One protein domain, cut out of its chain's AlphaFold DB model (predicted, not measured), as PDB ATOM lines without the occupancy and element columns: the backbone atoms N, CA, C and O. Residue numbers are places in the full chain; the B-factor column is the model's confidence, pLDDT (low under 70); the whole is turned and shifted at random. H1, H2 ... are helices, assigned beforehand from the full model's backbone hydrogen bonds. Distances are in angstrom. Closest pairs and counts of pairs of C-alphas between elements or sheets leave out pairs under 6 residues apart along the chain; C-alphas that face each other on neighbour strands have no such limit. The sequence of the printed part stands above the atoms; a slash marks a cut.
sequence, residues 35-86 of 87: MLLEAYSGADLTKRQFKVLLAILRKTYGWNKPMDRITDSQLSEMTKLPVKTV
ATOM      1  N   MET A  35      37.677  14.747  30.358       93.00
ATOM      2  CA  MET A  35      38.339  15.288  31.548       93.00
ATOM      3  C   MET A  35      37.587  14.937  32.840       93.00
ATOM      4  O   MET A  35      38.204  14.555  33.830       93.00
ATOM      5  N   LEU A  36      36.254  15.055  32.845       90.00
ATOM      6  CA  LEU A  36      35.452  14.669  34.005       90.00
ATOM      7  C   LEU A  36      35.509  13.151  34.209       90.00
ATOM      8  O   LEU A  36      35.750  12.716  35.330       90.00
ATOM      9  N   LEU A  37      35.353  12.370  33.132       91.88
ATOM     10  CA  LEU A  37      35.476  10.904  33.157       91.88
ATOM     11  C   LEU A  37      36.785  10.445  33.797       91.88
ATOM     12  O   LEU A  37      36.765   9.600  34.690       91.88
ATOM     13  N   GLU A  38      37.905  11.030  33.399       93.56
ATOM     14  CA  GLU A  38      39.222  10.734  33.958       93.56
ATOM     15  C   GLU A  38      39.324  11.149  35.432       93.56
ATOM     16  O   GLU A  38      39.787  10.362  36.259       93.56
ATOM     17  N   ALA A  39      38.819  12.336  35.785       92.00
ATOM     18  CA  ALA A  39      38.911  12.873  37.140       92.00
ATOM     19  C   ALA A  39      38.246  11.975  38.193       92.00
ATOM     20  O   ALA A  39      38.846  11.712  39.233       92.00
ATOM     21  N   TYR A  40      37.029  11.478  37.944       88.75
ATOM     22  CA  TYR A  40      36.377  10.569  38.895       88.75
ATOM     23  C   TYR A  40      36.735   9.095  38.696       88.75
ATOM     24  O   TYR A  40      36.507   8.310  39.613       88.75
ATOM     25  N   SER A  41      37.327   8.704  37.563       89.75
ATOM     26  CA  SER A  41      37.888   7.351  37.414       89.75
ATOM     27  C   SER A  41      39.110   7.137  38.308       89.75
ATOM     28  O   SER A  41      39.315   6.030  38.796       89.75
ATOM     29  N   GLY A  42      39.907   8.184  38.541       90.12
ATOM     30  CA  GLY A  42      41.049   8.149  39.461       90.12
ATOM     31  C   GLY A  42      40.714   8.500  40.915       90.12
ATOM     32  O   GLY A  42      41.616   8.537  41.745       90.12
ATOM     33  N   ALA A  43      39.452   8.802  41.230       91.94
ATOM     34  CA  ALA A  43      39.058   9.237  42.564       91.94
ATOM     35  C   ALA A  43      38.707   8.046  43.468       91.94
ATOM     36  O   ALA A  43      37.882   7.203  43.112       91.94
ATOM     37  N   ASP A  44      39.247   8.040  44.688       93.56
ATOM     38  CA  ASP A  44      38.921   7.054  45.725       93.56
ATOM     39  C   ASP A  44      37.556   7.350  46.368       93.56
ATOM     40  O   ASP A  44      37.435   7.793  47.512       93.56
ATOM     41  N   LEU A  45      36.489   7.130  45.600       92.06
ATOM     42  CA  LEU A  45      35.117   7.346  46.043       92.06
ATOM     43  C   LEU A  45      34.543   6.079  46.673       92.06
ATOM     44  O   LEU A  45      34.508   4.997  46.083       92.06
ATOM     45  N   THR A  46      33.970   6.225  47.864       94.12
ATOM     46  CA  THR A  46      33.126   5.178  48.440       94.12
ATOM     47  C   THR A  46      31.872   4.977  47.587       94.12
ATOM     48  O   THR A  46      31.379   5.893  46.925       94.12
ATOM     49  N   LYS A  47      31.253   3.793  47.684       92.38
ATOM     50  CA  LYS A  47      29.996   3.479  46.974       92.38
ATOM     51  C   LYS A  47      28.893   4.523  47.196       92.38
ATOM     52  O   LYS A  47      28.060   4.732  46.319       92.38
ATOM     53  N   ARG A  48      28.856   5.157  48.374       92.69
ATOM     54  CA  ARG A  48      27.869   6.197  48.705       92.69
ATOM     55  C   ARG A  48      28.184   7.508  47.987       92.69
ATOM     56  O   ARG A  48      27.298   8.051  47.338       92.69
ATOM     57  N   GLN A  49      29.436   7.959  48.036       92.12
ATOM     58  CA  GLN A  49      29.881   9.168  47.334       92.12
ATOM     59  C   GLN A  49      29.703   9.033  45.820       92.12
ATOM     60  O   GLN A  49      29.226   9.959  45.175       92.12
ATOM     61  N   PHE A  50      29.984   7.853  45.264       93.62
ATOM     62  CA  PHE A  50      29.785   7.592  43.841       93.62
ATOM     63  C   PHE A  50      28.311   7.713  43.420       93.62
ATOM     64  O   PHE A  50      28.005   8.306  42.389       93.62
ATOM     65  N   LYS A  51      27.369   7.230  44.245       93.62
ATOM     66  CA  LYS A  51      25.932   7.432  43.996       93.62
ATOM     67  C   LYS A  51      25.551   8.912  43.985       93.62
ATOM     68  O   LYS A  51      24.797   9.330  43.111       93.62
ATOM     69  N   VAL A  52      26.064   9.689  44.939       93.56
ATOM     70  CA  VAL A  52      25.807  11.137  45.016       93.56
ATOM     71  C   VAL A  52      26.387  11.853  43.796       93.56
ATOM     72  O   VAL A  52      25.689  12.652  43.179       93.56
ATOM     73  N   LEU A  53      27.608  11.504  43.382       93.31
ATOM     74  CA  LEU A  53      28.226  12.023  42.161       93.31
ATOM     75  C   LEU A  53      27.337  11.767  40.937       93.31
ATOM     76  O   LEU A  53      27.013  12.704  40.210       93.31
ATOM     77  N   LEU A  54      26.887  10.526  40.731       92.94
ATOM     78  CA  LEU A  54      25.997  10.185  39.616       92.94
ATOM     79  C   LEU A  54      24.678  10.967  39.658       92.94
ATOM     80  O   LEU A  54      24.200  11.406  38.612       92.94
ATOM     81  N   ALA A  55      24.107  11.184  40.845       93.62
ATOM     82  CA  ALA A  55      22.894  11.981  40.998       93.62
ATOM     83  C   ALA A  55      23.109  13.446  40.579       93.62
ATOM     84  O   ALA A  55      22.297  14.006  39.839       93.62
ATOM     85  N   ILE A  56      24.238  14.046  40.972       92.25
ATOM     86  CA  ILE A  56      24.609  15.409  40.565       92.25
ATOM     87  C   ILE A  56      24.797  15.482  39.046       92.25
ATOM     88  O   ILE A  56      24.233  16.369  38.403       92.25
ATOM     89  N   LEU A  57      25.525  14.533  38.450       92.12
ATOM     90  CA  LEU A  57      25.739  14.481  36.999       92.12
ATOM     91  C   LEU A  57      24.414  14.329  36.238       92.12
ATOM     92  O   LEU A  57      24.190  15.000  35.229       92.12
ATOM     93  N   ARG A  58      23.493  13.501  36.745       91.12
ATOM     94  CA  ARG A  58      22.169  13.305  36.141       91.12
ATOM     95  C   ARG A  58      21.292  14.557  36.217       91.12
ATOM     96  O   ARG A  58      20.512  14.786  35.290       91.12
ATOM     97  N   LYS A  59      21.392  15.345  37.291       91.50
ATOM     98  CA  LYS A  59      20.616  16.585  37.492       91.50
ATOM     99  C   LYS A  59      21.196  17.798  36.757       91.50
ATOM    100  O   LYS A  59      20.433  18.664  36.348       91.50
ATOM    101  N   THR A  60      22.505  17.823  36.528       90.56
ATOM    102  CA  THR A  60      23.197  18.900  35.799       90.56
ATOM    103  C   THR A  60      23.326  18.568  34.310       90.56
ATOM    104  O   THR A  60      22.486  18.966  33.498       90.56
ATOM    105  N   TYR A  61      24.325  17.762  33.948       88.56
ATOM    106  CA  TYR A  61      24.635  17.386  32.568       88.56
ATOM    107  C   TYR A  61      23.529  16.562  31.908       88.56
ATOM    108  O   TYR A  61      23.300  16.710  30.713       88.56
ATOM    109  N   GLY A  62      22.785  15.757  32.671       87.44
ATOM    110  CA  GLY A  62      21.620  15.032  32.149       87.44
ATOM    111  C   GLY A  62      20.460  15.928  31.687       87.44
ATOM    112  O   GLY A  62      19.551  15.435  31.033       87.44
ATOM    113  N   TRP A  63      20.481  17.225  32.013       87.81
ATOM    114  CA  TRP A  63      19.525  18.230  31.529       87.81
ATOM    115  C   TRP A  63      20.208  19.347  30.724       87.81
ATOM    116  O   TRP A  63      19.588  20.377  30.467       87.81
ATOM    117  N   ASN A  64      21.484  19.171  30.352       87.38
ATOM    118  CA  ASN A  64      22.324  20.190  29.710       87.38
ATOM    119  C   ASN A  64      22.348  21.539  30.463       87.38
ATOM    120  O   ASN A  64      22.412  22.602  29.846       87.38
ATOM    121  N   LYS A  65      22.312  21.508  31.803       86.81
ATOM    122  CA  LYS A  65      22.412  22.708  32.646       86.81
ATOM    123  C   LYS A  65      23.823  22.843  33.226       86.81
ATOM    124  O   LYS A  65      24.331  21.862  33.772       86.81
ATOM    125  N   PRO A  66      24.443  24.039  33.183       83.12
ATOM    126  CA  PRO A  66      25.770  24.257  33.765       83.12
ATOM    127  C   PRO A  66      25.754  24.205  35.299       83.12
ATOM    128  O   PRO A  66      26.762  23.888  35.920       83.12
ATOM    129  N   MET A  67      24.609  24.510  35.912       86.38
ATOM    130  CA  MET A  67      24.393  24.481  37.354       86.38
ATOM    131  C   MET A  67      22.928  24.134  37.624       86.38
ATOM    132  O   MET A  67      22.045  24.555  36.875       86.38
ATOM    133  N   ASP A  68      22.666  23.381  38.690       89.94
ATOM    134  CA  ASP A  68      21.312  23.100  39.163       89.94
ATOM    135  C   ASP A  68      21.257  23.238  40.687       89.94
ATOM    136  O   ASP A  68      22.236  22.953  41.381       89.94
ATOM    137  N   ARG A  69      20.111  23.681  41.210       91.44
ATOM    138  CA  ARG A  69      19.864  23.706  42.654       91.44
ATOM    139  C   ARG A  69      19.196  22.393  43.035       91.44
ATOM    140  O   ARG A  69      18.049  22.160  42.666       91.44
ATOM    141  N   ILE A  70      19.904  21.566  43.796       92.00
ATOM    142  CA  ILE A  70      19.444  20.235  44.194       92.00
ATOM    143  C   ILE A  70      19.280  20.213  45.713       92.00
ATOM    144  O   ILE A  70      20.177  20.648  46.431       92.00
ATOM    145  N   THR A  71      18.133  19.748  46.205       92.94
ATOM    146  CA  THR A  71      17.879  19.617  47.648       92.94
ATOM    147  C   THR A  71      18.315  18.249  48.175       92.94
ATOM    148  O   THR A  71      18.296  17.256  47.443       92.94
ATOM    149  N   ASP A  72      18.614  18.160  49.471       92.00
ATOM    150  CA  ASP A  72      19.012  16.898  50.117       92.00
ATOM    151  C   ASP A  72      17.929  15.816  49.987       92.00
ATOM    152  O   ASP A  72      18.234  14.634  49.846       92.00
ATOM    153  N   SER A  73      16.652  16.217  49.967       92.62
ATOM    154  CA  SER A  73      15.521  15.317  49.713       92.62
ATOM    155  C   SER A  73      15.558  14.717  48.304       92.62
ATOM    156  O   SER A  73      15.384  13.510  48.158       92.62
ATOM    157  N   GLN A  74      15.857  15.523  47.281       91.31
ATOM    158  CA  GLN A  74      15.975  15.059  45.897       91.31
ATOM    159  C   GLN A  74      17.171  14.123  45.718       91.31
ATOM    160  O   GLN A  74      17.071  13.109  45.024       91.31
ATOM    161  N   LEU A  75      18.309  14.435  46.347       92.75
ATOM    162  CA  LEU A  75      19.466  13.544  46.299       92.75
ATOM    163  C   LEU A  75      19.203  12.246  47.067       92.75
ATOM    164  O   LEU A  75      19.575  11.172  46.595       92.75
ATOM    165  N   SER A  76      18.549  12.319  48.225       93.06
ATOM    166  CA  SER A  76      18.158  11.151  49.019       93.06
ATOM    167  C   SER A  76      17.249  10.211  48.222       93.06
ATOM    168  O   SER A  76      17.527   9.012  48.147       93.06
ATOM    169  N   GLU A  77      16.235  10.759  47.550       93.69
ATOM    170  CA  GLU A  77      15.315  10.015  46.684       93.69
ATOM    171  C   GLU A  77      16.053   9.332  45.521       93.69
ATOM    172  O   GLU A  77      15.906   8.127  45.308       93.69
ATOM    173  N   MET A  78      16.923  10.064  44.819       92.50
ATOM    174  CA  MET A  78      17.644   9.537  43.656       92.50
ATOM    175  C   MET A  78      18.704   8.490  44.030       92.50
ATOM    176  O   MET A  78      18.870   7.481  43.344       92.50
ATOM    177  N   THR A  79      19.431   8.703  45.128       92.88
ATOM    178  CA  THR A  79      20.528   7.816  45.559       92.88
ATOM    179  C   THR A  79      20.060   6.641  46.424       92.88
ATOM    180  O   THR A  79      20.825   5.685  46.635       92.88
ATOM    181  N   LYS A  80      18.809   6.687  46.906       92.06
ATOM    182  CA  LYS A  80      18.239   5.767  47.904       92.06
ATOM    183  C   LYS A  80      19.069   5.727  49.192       92.06
ATOM    184  O   LYS A  80      19.228   4.673  49.810       92.06
ATOM    185  N   LEU A  81      19.664   6.861  49.557       90.94
ATOM    186  CA  LEU A  81      20.424   7.048  50.793       90.94
ATOM    187  C   LEU A  81      19.603   7.905  51.758       90.94
ATOM    188  O   LEU A  81      18.846   8.758  51.302       90.94
ATOM    189  N   PRO A  82      19.736   7.722  53.080       88.75
ATOM    190  CA  PRO A  82      19.034   8.575  54.028       88.75
ATOM    191  C   PRO A  82      19.559  10.012  53.944       88.75
ATOM    192  O   PRO A  82      20.760  10.215  53.781       88.75
ATOM    193  N   VAL A  83      18.671  10.999  54.112       83.50
ATOM    194  CA  VAL A  83      18.977  12.443  54.010       83.50
ATOM    195  C   VAL A  83      20.229  12.827  54.810       83.50
ATOM    196  O   VAL A  83      21.119  13.480  54.287       83.50
ATOM    197  N   LYS A  84      20.371  12.299  56.032       84.94
ATOM    198  CA  LYS A  84      21.534  12.532  56.914       84.94
ATOM    199  C   LYS A  84      22.886  12.078  56.350       84.94
ATOM    200  O   LYS A  84      23.916  12.428  56.896       84.94
ATOM    201  N   THR A  85      22.887  11.182  55.365       76.38
ATOM    202  CA  THR A  85      24.104  10.671  54.709       76.38
ATOM    203  C   THR A  85      24.461  11.474  53.460       76.38
ATOM    204  O   THR A  85      25.549  11.294  52.926       76.38
ATOM    205  N   VAL A  86      23.531  12.290  52.964       77.75
ATOM    206  CA  VAL A  86      23.700  13.082  51.741       77.75
ATOM    207  C   VAL A  86      23.899  14.571  52.041       77.75
ATOM    208  O   VAL A  86      24.439  15.278  51.196       77.75
TER     209      VAL A  86
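Overview. This is residues 35 to 86 of the 87 residues of the protein "Phage replication protein O, N-terminal domain" of Shigella flexneri (UniProt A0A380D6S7). The longest helix, H2, stands in the middle of a flat layout; H1 lies off to one side of it across an open gap, and on the other side H3 packs on H2, about perpendicular to it, with the short H4 packed on H3. A long loop, residues 60 to 71, leads from the end of H2 round to H3. The printed part has 52 residues, with four named helices in the order H1, H2, H3, H4 and no named strand; the class is all helix. It is only just compact, close to loose, with a radius of gyration of the C-alphas of 11.4 A, and spans 29 by 26 by 12 A.

Arrangement. Begin with H1, residues 35 to 41, which touches no helix and is apart from H2, residues 47 to 59. H2 touches H3, residues 72 to 79, with residues 51 to 56 alone; look at the C-alphas of Lys 51 and Thr 79, the closest pair, 5.6 A apart. The lines of H2 and H3 are about perpendicular, at 74 degrees. H3 touches H4, residues 83 to 86, closest at the C-alphas of Ser 76 and Val 83, 5.2 A apart. H2 and H4 are close but not clearly touching: the C-alphas of Val 52 and Val 86, their closest, are 7.3 A apart. In H1, H2 and H3 every O i to N i+4 pair is within hydrogen-bond range; H4 is too short for such a pair.

Along the chain. Find C-alpha 35 at (38.339, 15.288, 31.548); from there H1 runs 9.9 A to Ser 41. H2 begins at C-alpha 47, (29.996, 3.479, 46.974), and runs 18.7 A to Lys 59. H3 runs 10.3 A from Asp 72 to Thr 79, and H4 5.3 A from Val 83 to C-alpha 86 at (23.700, 13.082, 51.741).

Size, cuts and confidence. The C-alphas of Met 35 and Lys 84, the two farthest apart, are 30.6 A apart. The printed part has no cut. The link from H2 to H3 is long, with 12 residues; those from H1 to H2 and H3 to H4 are tight. The mean pLDDT of the printed part is 90.5, and no printed residue is under 70.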